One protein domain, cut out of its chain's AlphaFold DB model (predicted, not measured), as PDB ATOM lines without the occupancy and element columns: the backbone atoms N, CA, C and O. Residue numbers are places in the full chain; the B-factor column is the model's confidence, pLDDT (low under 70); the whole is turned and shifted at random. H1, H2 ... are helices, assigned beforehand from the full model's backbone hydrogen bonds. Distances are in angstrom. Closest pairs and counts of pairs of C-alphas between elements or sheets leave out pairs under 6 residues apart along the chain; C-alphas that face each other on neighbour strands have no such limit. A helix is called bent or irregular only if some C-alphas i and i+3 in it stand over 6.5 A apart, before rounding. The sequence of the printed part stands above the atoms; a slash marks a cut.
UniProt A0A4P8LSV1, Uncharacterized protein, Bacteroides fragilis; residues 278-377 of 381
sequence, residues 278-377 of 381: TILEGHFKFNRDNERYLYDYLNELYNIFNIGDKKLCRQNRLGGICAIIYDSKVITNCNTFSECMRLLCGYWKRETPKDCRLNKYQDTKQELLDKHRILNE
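AT A GLANCE: This is residues 278 to 377 of the 381 residues of an uncharacterized protein of Bacteroides fragilis (UniProt A0A4P8LSV1). H2 is the core, with H3 and H4 crossing it on opposite sides; the longest helix, H1, runs beside this group, and little H5 follows H4 at a corner. The 100 printed residues hold five named helices, H1 to H5, and no named strand: all helix. The whole is compact, radius of gyration of the C-alphas 12.6 A, spanning 33 by 26 by 22 A.

IN THESE COORDINATES: H1, residues 288 to 304, begins at C-alpha (-37.261, 27.336, 45.318) and is 25.0 A long. H2 is 315 to 327, 18.1 A; H3 is 337 to 347, 15.1 A. H4, 358 to 371, 19.9 A, is irregular: C-alphas 360 and 363 are 7.6 A apart. H5, 373 to 376, 5.4 A, ends at C-alpha (-36.920, 4.431, 43.732).

HOW THE PARTS SIT: H2 touches H4, about perpendicular at 89 degrees; the closest C-alphas, Gly 320 and Lys 365, are 4.2 A apart. H2 touches H3 at 71 degrees, only just about perpendicular; C-alphas 322 and 341 are closest, 5.9 A. H4, with residues 368 to 369 alone, and H5 only just touch, only at the corner, with 3 pairs of C-alphas within 8 A; 369 and 375 are closest, 5.8 A. H1 is near H5 but apart from H2, H3 and H4. Every O i to N i+4 pair is within hydrogen-bond range in H2 and H3, 11 of 13 in H1 and 7 of 10 in H4; H5 is too short for one.

THE WHOLE: The C-alphas of Asn 287 and Lys 311 are farthest apart, 36.0 A. The printed part has no cut and no long link. Residues 282 and 285 to 291 have pLDDT under 70.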
ATOM      1  N   THR A 278     -23.846  25.567  43.941       74.00
ATOM      2  CA  THR A 278     -23.681  26.374  42.718       74.00
ATOM      3  C   THR A 278     -23.385  25.552  41.458       74.00
ATOM      4  O   THR A 278     -23.531  26.053  40.350       74.00
ATOM      5  N   ILE A 279     -22.916  24.302  41.587       78.31
ATOM      6  CA  ILE A 279     -22.660  23.412  40.439       78.31
ATOM      7  C   ILE A 279     -23.971  22.921  39.817       78.31
ATOM      8  O   ILE A 279     -24.009  22.646  38.620       78.31
ATOM      9  N   LEU A 280     -25.023  22.765  40.622       76.12
ATOM     10  CA  LEU A 280     -26.319  22.281  40.155       76.12
ATOM     11  C   LEU A 280     -27.347  23.411  40.009       76.12
ATOM     12  O   LEU A 280     -28.354  23.196  39.334       76.12
ATOM     13  N   GLU A 281     -27.093  24.601  40.567       75.88
ATOM     14  CA  GLU A 281     -27.925  25.791  40.350       75.88
ATOM     15  C   GLU A 281     -28.225  26.009  38.860       75.88
ATOM     16  O   GLU A 281     -27.342  25.982  38.003       75.88
ATOM     17  N   GLY A 282     -29.506  26.196  38.535       68.44
ATOM     18  CA  GLY A 282     -29.958  26.401  37.158       68.44
ATOM     19  C   GLY A 282     -29.928  25.151  36.269       68.44
ATOM     20  O   GLY A 282     -30.287  25.250  35.094       68.44
ATOM     21  N   HIS A 283     -29.551  23.973  36.786       74.12
ATOM     22  CA  HIS A 283     -29.571  22.713  36.032       74.12
ATOM     23  C   HIS A 283     -30.818  21.839  36.266       74.12
ATOM     24  O   HIS A 283     -30.959  20.808  35.605       74.12
ATOM     25  N   PHE A 284     -31.745  22.253  37.133       71.12
ATOM     26  CA  PHE A 284     -33.012  21.573  37.446       71.12
ATOM     27  C   PHE A 284     -34.203  22.559  37.403       71.12
ATOM     28  O   PHE A 284     -34.009  23.769  37.465       71.12
ATOM     29  N   LYS A 285     -35.441  22.056  37.251       60.62
ATOM     30  CA  LYS A 285     -36.675  22.857  37.029       60.62
ATOM     31  C   LYS A 285     -37.562  23.064  38.270       60.62
ATOM     32  O   LYS A 285     -38.730  23.425  38.132       60.62
ATOM     33  N   PHE A 286     -37.046  22.799  39.463       62.88
ATOM     34  CA  PHE A 286     -37.811  22.937  40.702       62.88
ATOM     35  C   PHE A 286     -38.152  24.404  41.018       62.88
ATOM     36  O   PHE A 286     -37.433  25.319  40.623       62.88
ATOM     37  N   ASN A 287     -39.260  24.640  41.733       59.31
ATOM     38  CA  ASN A 287     -39.462  25.909  42.439       59.31
ATOM     39  C   ASN A 287     -38.498  25.966  43.644       59.31
ATOM     40  O   ASN A 287     -38.054  24.920  44.108       59.31
ATOM     41  N   ARG A 288     -38.195  27.161  44.179       56.47
ATOM     42  CA  ARG A 288     -37.261  27.336  45.318       56.47
ATOM     43  C   ARG A 288     -37.532  26.396  46.501       56.47
ATOM     44  O   ARG A 288     -36.587  25.920  47.121       56.47
ATOM     45  N   ASP A 289     -38.800  26.094  46.778       54.19
ATOM     46  CA  ASP A 289     -39.196  25.201  47.874       54.19
ATOM     47  C   ASP A 289     -38.819  23.726  47.612       54.19
ATOM     48  O   ASP A 289     -38.492  22.996  48.547       54.19
ATOM     49  N   ASN A 290     -38.773  23.290  46.346       63.19
ATOM     50  CA  ASN A 290     -38.392  21.930  45.953       63.19
ATOM     51  C   ASN A 290     -36.888  21.779  45.631       63.19
ATOM     52  O   ASN A 290     -36.386  20.654  45.598       63.19
ATOM     53  N   GLU A 291     -36.139  22.873  45.424       68.81
ATOM     54  CA  GLU A 291     -34.673  22.821  45.229       68.81
ATOM     55  C   GLU A 291     -33.978  22.239  46.461       68.81
ATOM     56  O   GLU A 291     -33.088  21.391  46.354       68.81
ATOM     57  N   ARG A 292     -34.446  22.642  47.648       74.62
ATOM     58  CA  ARG A 292     -33.912  22.143  48.913       74.62
ATOM     59  C   ARG A 292     -34.122  20.640  49.064       74.62
ATOM     60  O   ARG A 292     -33.206  19.945  49.488       74.62
ATOM     61  N   TYR A 293     -35.273  20.136  48.624       75.69
ATOM     62  CA  TYR A 293     -35.585  18.710  48.660       75.69
ATOM     63  C   TYR A 293     -34.640  17.881  47.778       75.69
ATOM     64  O   TYR A 293     -34.184  16.816  48.197       75.69
ATOM     65  N   LEU A 294     -34.277  18.378  46.587       81.06
ATOM     66  CA  LEU A 294     -33.273  17.725  45.742       81.06
ATOM     67  C   LEU A 294     -31.899  17.697  46.424       81.06
ATOM     68  O   LEU A 294     -31.240  16.658  46.412       81.06
ATOM     69  N   TYR A 295     -31.459  18.809  47.012       83.81
ATOM     70  CA  TYR A 295     -30.169  18.858  47.702       83.81
ATOM     71  C   TYR A 295     -30.128  17.947  48.923       83.81
ATOM     72  O   TYR A 295     -29.174  17.187  49.079       83.81
ATOM     73  N   ASP A 296     -31.171  17.961  49.747       81.31
ATOM     74  CA  ASP A 296     -31.272  17.087  50.911       81.31
ATOM     75  C   ASP A 296     -31.248  15.612  50.479       81.31
ATOM     76  O   ASP A 296     -30.473  14.830  51.031       81.31
ATOM     77  N   TYR A 297     -31.962  15.256  49.405       86.25
ATOM     78  CA  TYR A 297     -31.920  13.916  48.816       86.25
ATOM     79  C   TYR A 297     -30.515  13.533  48.311       86.25
ATOM     80  O   TYR A 297     -30.006  12.451  48.612       86.25
ATOM     81  N   LEU A 298     -29.834  14.410  47.564       88.56
ATOM     82  CA  LEU A 298     -28.478  14.147  47.060       88.56
ATOM     83  C   LEU A 298     -27.436  14.053  48.189       88.56
ATOM     84  O   LEU A 298     -26.468  13.292  48.067       88.56
ATOM     85  N   ASN A 299     -27.630  14.794  49.280       85.69
ATOM     86  CA  ASN A 299     -26.818  14.723  50.496       85.69
ATOM     87  C   ASN A 299     -27.072  13.422  51.263       85.69
ATOM     88  O   ASN A 299     -26.137  12.784  51.756       85.69
ATOM     89  N   GLU A 300     -28.326  12.986  51.331       85.25
ATOM     90  CA  GLU A 300     -28.705  11.711  51.927       85.25
ATOM     91  C   GLU A 300     -28.079  10.540  51.155       85.25
ATOM     92  O   GLU A 300     -27.433   9.676  51.755       85.25
ATOM     93  N   LEU A 301     -28.136  10.570  49.817       88.88
ATOM     94  CA  LEU A 301     -27.438   9.602  48.966       88.88
ATOM     95  C   LEU A 301     -25.924   9.601  49.204       88.88
ATOM     96  O   LEU A 301     -25.313   8.529  49.262       88.88
ATOM     97  N   TYR A 302     -25.309  10.776  49.359       86.25
ATOM     98  CA  TYR A 302     -23.877  10.886  49.641       86.25
ATOM     99  C   TYR A 302     -23.486  10.119  50.908       86.25
ATOM    100  O   TYR A 302     -22.499   9.373  50.892       86.25
ATOM    101  N   ASN A 303     -24.287  10.247  51.967       79.88
ATOM    102  CA  ASN A 303     -24.061   9.584  53.248       79.88
ATOM    103  C   ASN A 303     -24.378   8.082  53.187       79.88
ATOM    104  O   ASN A 303     -23.514   7.266  53.510       79.88
ATOM    105  N   ILE A 304     -25.564   7.695  52.703       84.31
ATOM    106  CA  ILE A 304     -26.006   6.287  52.644       84.31
ATOM    107  C   ILE A 304     -25.044   5.437  51.813       84.31
ATOM    108  O   ILE A 304     -24.680   4.320  52.193       84.31
ATOM    109  N   PHE A 305     -24.603   5.964  50.672       85.81
ATOM    110  CA  PHE A 305     -23.743   5.227  49.754       85.81
ATOM    111  C   PHE A 305     -22.252   5.485  49.971       85.81
ATOM    112  O   PHE A 305     -21.444   4.897  49.253       85.81
ATOM    113  N   ASN A 306     -21.874   6.302  50.963       82.62
ATOM    114  CA  ASN A 306     -20.490   6.695  51.240       82.62
ATOM    115  C   ASN A 306     -19.766   7.202  49.976       82.62
ATOM    116  O   ASN A 306     -18.650   6.776  49.668       82.62
ATOM    117  N   ILE A 307     -20.419   8.080  49.204       87.62
ATOM    118  CA  ILE A 307     -19.977   8.487  47.854       87.62
ATOM    119  C   ILE A 307     -18.561   9.090  47.851       87.62
ATOM    120  O   ILE A 307     -17.805   8.878  46.896       87.62
ATOM    121  N   GLY A 308     -18.182   9.787  48.925       79.75
ATOM    122  CA  GLY A 308     -16.854  10.387  49.086       79.75
ATOM    123  C   GLY A 308     -15.699   9.389  49.235       79.75
ATOM    124  O   GLY A 308     -14.553   9.740  48.948       79.75
ATOM    125  N   ASP A 309     -15.960   8.141  49.640       79.62
ATOM    126  CA  ASP A 309     -14.922   7.118  49.805       79.62
ATOM    127  C   ASP A 309     -14.860   6.194  48.578       79.62
ATOM    128  O   ASP A 309     -15.721   5.340  48.363       79.62
ATOM    129  N   LYS A 310     -13.784   6.304  47.784       83.56
ATOM    130  CA  LYS A 310     -13.557   5.476  46.582       83.56
ATOM    131  C   LYS A 310     -13.499   3.965  46.868       83.56
ATOM    132  O   LYS A 310     -13.721   3.174  45.946       83.56
ATOM    133  N   LYS A 311     -13.170   3.544  48.097       79.88
ATOM    134  CA  LYS A 311     -13.110   2.124  48.486       79.88
ATOM    135  C   LYS A 311     -14.500   1.559  48.764       79.88
ATOM    136  O   LYS A 311     -14.774   0.426  48.361       79.88
ATOM    137  N   LEU A 312     -15.357   2.346  49.415       77.38
ATOM    138  CA  LEU A 312     -16.721   1.956  49.791       77.38
ATOM    139  C   LEU A 312     -17.707   2.177  48.636       77.38
ATOM    140  O   LEU A 312     -18.485   1.282  48.296       77.38
ATOM    141  N   CYS A 313     -17.615   3.323  47.961       87.69
ATOM    142  CA  CYS A 313     -18.362   3.644  46.752       87.69
ATOM    143  C   CYS A 313     -17.475   3.511  45.509       87.69
ATOM    144  O   CYS A 313     -16.954   4.481  44.937       87.69
ATOM    145  N   ARG A 314     -17.306   2.257  45.072       90.31
ATOM    146  CA  ARG A 314     -16.571   1.926  43.844       90.31
ATOM    147  C   ARG A 314     -17.193   2.606  42.621       90.31
ATOM    148  O   ARG A 314     -18.369   2.968  42.605       90.31
ATOM    149  N   GLN A 315     -16.409   2.744  41.553       90.12
ATOM    150  CA  GLN A 315     -16.822   3.444  40.333       90.12
ATOM    151  C   GLN A 315     -18.150   2.942  39.749       90.12
ATOM    152  O   GLN A 315     -18.984   3.776  39.415       90.12
ATOM    153  N   ASN A 316     -18.359   1.623  39.671       90.50
ATOM    154  CA  ASN A 316     -19.602   1.054  39.138       90.50
ATOM    155  C   ASN A 316     -20.816   1.448  39.981       90.50
ATOM    156  O   ASN A 316     -21.847   1.807  39.424       90.50
ATOM    157  N   ARG A 317     -20.667   1.461  41.313       92.31
ATOM    158  CA  ARG A 317     -21.737   1.863  42.232       92.31
ATOM    159  C   ARG A 317     -22.095   3.337  42.055       92.31
ATOM    160  O   ARG A 317     -23.271   3.640  41.900       92.31
ATOM    161  N   LEU A 318     -21.100   4.233  41.983       93.94
ATOM    162  CA  LEU A 318     -21.383   5.647  41.696       93.94
ATOM    163  C   LEU A 318     -22.040   5.821  40.326       93.94
ATOM    164  O   LEU A 318     -23.015   6.552  40.207       93.94
ATOM    165  N   GLY A 319     -21.510   5.159  39.295       93.50
ATOM    166  CA  GLY A 319     -22.065   5.239  37.946       93.50
ATOM    167  C   GLY A 319     -23.514   4.755  37.884       93.50
ATOM    168  O   GLY A 319     -24.321   5.389  37.213       93.50
ATOM    169  N   GLY A 320     -23.856   3.704  38.637       94.19
ATOM    170  CA  GLY A 320     -25.230   3.228  38.797       94.19
ATOM    171  C   GLY A 320     -26.138   4.276  39.443       94.19
ATOM    172  O   GLY A 320     -27.182   4.587  38.882       94.19
ATOM    173  N   ILE A 321     -25.719   4.891  40.556       94.50
ATOM    174  CA  ILE A 321     -26.482   5.968  41.221       94.50
ATOM    175  C   ILE A 321     -26.716   7.143  40.260       94.50
ATOM    176  O   ILE A 321     -27.850   7.587  40.082       94.50
ATOM    177  N   CYS A 322     -25.666   7.612  39.580       93.81
ATOM    178  CA  CYS A 322     -25.785   8.696  38.605       93.81
ATOM    179  C   CYS A 322     -26.685   8.324  37.420       93.81
ATOM    180  O   CYS A 322     -27.371   9.194  36.890       93.81
ATOM    181  N   ALA A 323     -26.691   7.060  36.984       93.44
ATOM    182  CA  ALA A 323     -27.558   6.599  35.900       93.44
ATOM    183  C   ALA A 323     -29.034   6.667  36.305       93.44
ATOM    184  O   ALA A 323     -29.865   7.097  35.511       93.44
ATOM    185  N   ILE A 324     -29.354   6.320  37.555       92.62
ATOM    186  CA  ILE A 324     -30.720   6.421  38.080       92.62
ATOM    187  C   ILE A 324     -31.165   7.893  38.135       92.62
ATOM    188  O   ILE A 324     -32.254   8.218  37.666       92.62
ATOM    189  N   ILE A 325     -30.308   8.798  38.625       90.56
ATOM    190  CA  ILE A 325     -30.597  10.247  38.664       90.56
ATOM    191  C   ILE A 325     -30.728  10.835  37.249       90.56
ATOM    192  O   ILE A 325     -31.575  11.686  36.991       90.56
ATOM    193  N   TYR A 326     -29.912  10.382  36.298       90.81
ATOM    194  CA  TYR A 326     -30.028  10.802  34.900       90.81
ATOM    195  C   TYR A 326     -31.345  10.345  34.254       90.81
ATOM    196  O   TYR A 326     -31.949  11.084  33.467       90.81
ATOM    197  N   ASP A 327     -31.799   9.134  34.578       88.50
ATOM    198  CA  ASP A 327     -33.033   8.570  34.033       88.50
ATOM    199  C   ASP A 327     -34.288   9.147  34.692       88.50
ATOM    200  O   ASP A 327     -35.323   9.233  34.032       88.50
ATOM    201  N   SER A 328     -34.205   9.621  35.941       84.56
ATOM    202  CA  SER A 328     -35.317  10.322  36.595       84.56
ATOM    203  C   SER A 328     -35.632  11.683  35.963       84.56
ATOM    204  O   SER A 328     -36.700  12.234  36.215       84.56
ATOM    205  N   LYS A 329     -34.716  12.224  35.141       83.75
ATOM    206  CA  LYS A 329     -34.819  13.545  34.491       83.75
ATOM    207  C   LYS A 329     -34.975  14.710  35.469       83.75
ATOM    208  O   LYS A 329     -35.466  15.769  35.090       83.75
ATOM    209  N   VAL A 330     -34.507  14.523  36.701       80.62
ATOM    210  CA  VAL A 330     -34.539  15.552  37.747       80.62
ATOM    211  C   VAL A 330     -33.547  16.692  37.469       80.62
ATOM    212  O   VAL A 330     -33.855  17.859  37.692       80.62
ATOM    213  N   ILE A 331     -32.385  16.367  36.891       81.00
ATOM    214  CA  ILE A 331     -31.449  17.341  36.318       81.00
ATOM    215  C   ILE A 331     -31.867  17.554  34.860       81.00
ATOM    216  O   ILE A 331     -31.697  16.676  34.015       81.00
ATOM    217  N   THR A 332     -32.479  18.699  34.571       74.06
ATOM    218  CA  THR A 332     -33.171  18.966  33.303       74.06
ATOM    219  C   THR A 332     -32.284  19.575  32.223       74.06
ATOM    220  O   THR A 332     -32.577  19.386  31.047       74.06
ATOM    221  N   ASN A 333     -31.201  20.270  32.589       74.06
ATOM    222  CA  ASN A 333     -30.282  20.908  31.630       74.06
ATOM    223  C   ASN A 333     -29.021  20.068  31.353       74.06
ATOM    224  O   ASN A 333     -27.973  20.622  31.037       74.06
ATOM    225  N   CYS A 334     -29.095  18.740  31.493       76.44
ATOM    226  CA  CYS A 334     -28.035  17.830  31.051       76.44
ATOM    227  C   CYS A 334     -28.502  17.014  29.836       76.44
ATOM    228  O   CYS A 334     -29.443  16.220  29.921       76.44
ATOM    229  N   ASN A 335     -27.823  17.175  28.701       76.38
ATOM    230  CA  ASN A 335     -28.215  16.518  27.448       76.38
ATOM    231  C   ASN A 335     -27.662  15.092  27.347       76.38
ATOM    232  O   ASN A 335     -28.210  14.244  26.644       76.38
ATOM    233  N   THR A 336     -26.584  14.798  28.077       88.31
ATOM    234  CA  THR A 336     -25.925  13.487  28.054       88.31
ATOM    235  C   THR A 336     -25.707  12.938  29.457       88.31
ATOM    236  O   THR A 336     -25.523  13.682  30.421       88.31
ATOM    237  N   PHE A 337     -25.650  11.611  29.572       90.69
ATOM    238  CA  PHE A 337     -25.285  10.961  30.829       90.69
ATOM    239  C   PHE A 337     -23.890  11.387  31.316       90.69
ATOM    240  O   PHE A 337     -23.681  11.570  32.510       90.69
ATOM    241  N   SER A 338     -22.935  11.603  30.403       89.12
ATOM    242  CA  SER A 338     -21.586  12.052  30.765       89.12
ATOM    243  C   SER A 338     -21.571  13.441  31.411       89.12
ATOM    244  O   SER A 338     -20.780  13.681  32.321       89.12
ATOM    245  N   GLU A 339     -22.454  14.335  30.972       88.12
ATOM    246  CA  GLU A 339     -22.636  15.662  31.561       88.12
ATOM    247  C   GLU A 339     -23.281  15.577  32.948       88.12
ATOM    248  O   GLU A 339     -22.743  16.139  33.899       88.12
ATOM    249  N   CYS A 340     -24.342  14.777  33.099       89.88
ATOM    250  CA  CYS A 340     -24.961  14.503  34.401       89.88
ATOM    251  C   CYS A 340     -23.953  13.909  35.402       89.88
ATOM    252  O   CYS A 340     -23.812  14.390  36.524       89.88
ATOM    253  N   MET A 341     -23.170  12.914  34.967       91.88
ATOM    254  CA  MET A 341     -22.119  12.293  35.773       91.88
ATOM    255  C   MET A 341     -21.075  13.317  36.231       91.88
ATOM    256  O   MET A 341     -20.636  13.266  37.378       91.88
ATOM    257  N   ARG A 342     -20.674  14.246  35.352       89.44
ATOM    258  CA  ARG A 342     -19.715  15.309  35.679       89.44
ATOM    259  C   ARG A 342     -20.292  16.281  36.705       89.44
ATOM    260  O   ARG A 342     -19.593  16.593  37.663       89.44
ATOM    261  N   LEU A 343     -21.540  16.714  36.529       89.06
ATOM    262  CA  LEU A 343     -22.231  17.621  37.451       89.06
ATOM    263  C   LEU A 343     -22.374  17.001  38.845       89.06
ATOM    264  O   LEU A 343     -21.961  17.609  39.827       89.06
ATOM    265  N   LEU A 344     -22.853  15.758  38.931       91.62
ATOM    266  CA  LEU A 344     -23.000  15.036  40.199       91.62
ATOM    267  C   LEU A 344     -21.651  14.740  40.865       91.62
ATOM    268  O   LEU A 344     -21.505  14.893  42.076       91.62
ATOM    269  N   CYS A 345     -20.635  14.357  40.087       90.50
ATOM    270  CA  CYS A 345     -19.278  14.199  40.613       90.50
ATOM    271  C   CYS A 345     -18.717  15.534  41.119       90.50
ATOM    272  O   CYS A 345     -18.106  15.559  42.182       90.50
ATOM    273  N   GLY A 346     -18.942  16.633  40.394       86.25
ATOM    274  CA  GLY A 346     -18.548  17.978  40.806       86.25
ATOM    275  C   GLY A 346     -19.223  18.388  42.109       86.25
ATOM    276  O   GLY A 346     -18.532  18.782  43.048       86.25
ATOM    277  N   TYR A 347     -20.544  18.204  42.189       87.88
ATOM    278  CA  TYR A 347     -21.341  18.421  43.392       87.88
ATOM    279  C   TYR A 347     -20.730  17.655  44.570       87.88
ATOM    280  O   TYR A 347     -20.260  18.281  45.517       87.88
ATOM    281  N   TRP A 348     -20.587  16.329  44.448       90.38
ATOM    282  CA  TRP A 348     -20.010  15.434  45.465       90.38
ATOM    283  C   TRP A 348     -18.487  15.520  45.653       90.38
ATOM    284  O   TRP A 348     -17.924  14.714  46.396       90.38
ATOM    285  N   LYS A 349     -17.793  16.466  44.999       86.88
ATOM    286  CA  LYS A 349     -16.324  16.624  45.041       86.88
ATOM    287  C   LYS A 349     -15.568  15.316  44.727       86.88
ATOM    288  O   LYS A 349     -14.506  15.028  45.283       86.88
ATOM    289  N   ARG A 350     -16.118  14.511  43.816       85.31
ATOM    290  CA  ARG A 350     -15.609  13.206  43.371       85.31
ATOM    291  C   ARG A 350     -14.946  13.349  42.007       85.31
ATOM    292  O   ARG A 350     -15.406  14.083  41.140       85.31
ATOM    293  N   GLU A 351     -13.876  12.599  41.782       85.75
ATOM    294  CA  GLU A 351     -13.242  12.553  40.464       85.75
ATOM    295  C   GLU A 351     -14.201  11.936  39.434       85.75
ATOM    296  O   GLU A 351     -14.726  10.832  39.637       85.75
ATOM    297  N   THR A 352     -14.435  12.648  38.329       87.19
ATOM    298  CA  THR A 352     -15.262  12.137  37.233       87.19
ATOM    299  C   THR A 352     -14.552  10.954  36.573       87.19
ATOM    300  O   THR A 352     -13.395  11.086  36.168       87.19
ATOM    301  N   PRO A 353     -15.204   9.789  36.441       86.44
ATOM    302  CA  PRO A 353     -14.579   8.654  35.783       86.44
ATOM    303  C   PRO A 353     -14.222   8.927  34.320       86.44
ATOM    304  O   PRO A 353     -14.918   9.662  33.630       86.44
ATOM    305  N   LYS A 354     -13.173   8.269  33.813       83.50
ATOM    306  CA  LYS A 354     -12.761   8.401  32.402       83.50
ATOM    307  C   LYS A 354     -13.779   7.823  31.411       83.50
ATOM    308  O   LYS A 354     -13.853   8.274  30.277       83.50
ATOM    309  N   ASP A 355     -14.547   6.816  31.830       78.50
ATOM    310  CA  ASP A 355     -15.555   6.145  31.003       78.50
ATOM    311  C   ASP A 355     -16.955   6.420  31.563       78.50
ATOM    312  O   ASP A 355     -17.356   5.847  32.582       78.50
ATOM    313  N   CYS A 356     -17.679   7.315  30.893       85.00
ATOM    314  CA  CYS A 356     -19.003   7.801  31.281       85.00
ATOM    315  C   CYS A 356     -20.096   7.348  30.300       85.00
ATOM    316  O   CYS A 356     -21.007   8.119  29.998       85.00
ATOM    317  N   ARG A 357     -20.002   6.124  29.766       89.25
ATOM    318  CA  ARG A 357     -21.055   5.526  28.928       89.25
ATOM    319  C   ARG A 357     -22.157   4.931  29.800       89.25
ATOM    320  O   ARG A 357     -21.873   4.111  30.667       89.25
ATOM    321  N   LEU A 358     -23.409   5.300  29.533       88.69
ATOM    322  CA  LEU A 358     -24.571   4.883  30.327       88.69
ATOM    323  C   LEU A 358     -24.720   3.352  30.390       88.69
ATOM    324  O   LEU A 358     -24.905   2.794  31.468       88.69
ATOM    325  N   ASN A 359     -24.545   2.667  29.255       89.31
ATOM    326  CA  ASN A 359     -24.711   1.209  29.143       89.31
ATOM    327  C   ASN A 359     -23.801   0.414  30.088       89.31
ATOM    328  O   ASN A 359     -24.167  -0.671  30.517       89.31
ATOM    329  N   LYS A 360     -22.638   0.964  30.457       92.00
ATOM    330  CA  LYS A 360     -21.695   0.317  31.380       92.00
ATOM    331  C   LYS A 360     -22.263   0.135  32.788       92.00
ATOM    332  O   LYS A 360     -21.802  -0.731  33.522       92.00
ATOM    333  N   TYR A 361     -23.210   0.983  33.180       93.31
ATOM    334  CA  TYR A 361     -23.716   1.052  34.546       93.31
ATOM    335  C   TYR A 361     -25.147   0.510  34.683       93.31
ATOM    336  O   TYR A 361     -25.686   0.566  35.783       93.31
ATOM    337  N   GLN A 362     -25.753  -0.020  33.610       91.50
ATOM    338  CA  GLN A 362     -27.149  -0.488  33.618       91.50
ATOM    339  C   GLN A 362     -27.372  -1.669  34.572       91.50
ATOM    340  O   GLN A 362     -28.297  -1.619  35.378       91.50
ATOM    341  N   ASP A 363     -26.482  -2.664  34.569       90.50
ATOM    342  CA  ASP A 363     -26.610  -3.830  35.459       90.50
ATOM    343  C   ASP A 363     -26.515  -3.422  36.936       90.50
ATOM    344  O   ASP A 363     -27.345  -3.799  37.761       90.50
ATOM    345  N   THR A 364     -25.537  -2.571  37.272       91.56
ATOM    346  CA  THR A 364     -25.383  -2.043  38.636       91.56
ATOM    347  C   THR A 364     -26.547  -1.134  39.026       91.56
ATOM    348  O   THR A 364     -26.941  -1.113  40.187       91.56
ATOM    349  N   LYS A 365     -27.118  -0.386  38.077       93.44
ATOM    350  CA  LYS A 365     -28.328   0.407  38.305       93.44
ATOM    351  C   LYS A 365     -29.505  -0.488  38.702       93.44
ATOM    352  O   LYS A 365     -30.165  -0.169  39.687       93.44
ATOM    353  N   GLN A 366     -29.754  -1.581  37.978       91.31
ATOM    354  CA  GLN A 366     -30.864  -2.483  38.296       91.31
ATOM    355  C   GLN A 366     -30.673  -3.119  39.676       91.31
ATOM    356  O   GLN A 366     -31.562  -3.040  40.518       91.31
ATOM    357  N   GLU A 367     -29.466  -3.618  39.958       92.44
ATOM    358  CA  GLU A 367     -29.119  -4.174  41.270       92.44
ATOM    359  C   GLU A 367     -29.355  -3.168  42.413       92.44
ATOM    360  O   GLU A 367     -29.830  -3.528  43.491       92.44
ATOM    361  N   LEU A 368     -29.012  -1.895  42.196       91.44
ATOM    362  CA  LEU A 368     -29.190  -0.840  43.189       91.44
ATOM    363  C   LEU A 368     -30.664  -0.497  43.429       91.44
ATOM    364  O   LEU A 368     -31.035  -0.281  44.583       91.44
ATOM    365  N   LEU A 369     -31.490  -0.460  42.380       90.19
ATOM    366  CA  LEU A 369     -32.933  -0.214  42.496       90.19
ATOM    367  C   LEU A 369     -33.645  -1.335  43.256       90.19
ATOM    368  O   LEU A 369     -34.524  -1.048  44.070       90.19
ATOM    369  N   ASP A 370     -33.217  -2.582  43.049       87.06
ATOM    370  CA  ASP A 370     -33.781  -3.747  43.734       87.06
ATOM    371  C   ASP A 370     -33.417  -3.761  45.231       87.06
ATOM    372  O   ASP A 370     -34.206  -4.192  46.072       87.06
ATOM    373  N   LYS A 371     -32.217  -3.277  45.585       87.62
ATOM    374  CA  LYS A 371     -31.681  -3.344  46.958       87.62
ATOM    375  C   LYS A 371     -31.954  -2.113  47.817       87.62
ATOM    376  O   LYS A 371     -31.918  -2.216  49.042       87.62
ATOM    377  N   HIS A 372     -32.168  -0.945  47.216       86.31
ATOM    378  CA  HIS A 372     -32.216   0.317  47.952       86.31
ATOM    379  C   HIS A 372     -33.456   1.136  47.600       86.31
ATOM    380  O   HIS A 372     -33.490   1.858  46.603       86.31
ATOM    381  N   ARG A 373     -34.452   1.090  48.492       84.50
ATOM    382  CA  ARG A 373     -35.736   1.790  48.345       84.50
ATOM    383  C   ARG A 373     -35.587   3.285  48.040       84.50
ATOM    384  O   ARG A 373     -36.277   3.766  47.149       84.50
ATOM    385  N   ILE A 374     -34.647   3.978  48.690       82.62
ATOM    386  CA  ILE A 374     -34.403   5.417  48.489       82.62
ATOM    387  C   ILE A 374     -34.153   5.786  47.017       82.62
ATOM    388  O   ILE A 374     -34.552   6.858  46.572       82.62
ATOM    389  N   LEU A 375     -33.553   4.893  46.220       87.31
ATOM    390  CA  LEU A 375     -33.278   5.139  44.798       87.31
ATOM    391  C   LEU A 375     -34.530   5.034  43.909       87.31
ATOM    392  O   LEU A 375     -34.518   5.524  42.783       87.31
ATOM    393  N   ASN A 376     -35.617   4.438  44.407       82.56
ATOM    394  CA  ASN A 376     -36.920   4.431  43.732       82.56
ATOM    395  C   ASN A 376     -37.723   5.714  44.004       82.56
ATOM    396  O   ASN A 376     -38.608   6.065  43.216       82.56
ATOM    397  N   GLU A 377     -37.383   6.411  45.089       80.94
ATOM    398  CA  GLU A 377     -38.054   7.604  45.614       80.94
ATOM    399  C   GLU A 377     -37.384   8.910  45.149       80.94
ATOM    400  O   GLU A 377     -37.604   9.961  45.742       80.94
TER     401      GLU A 377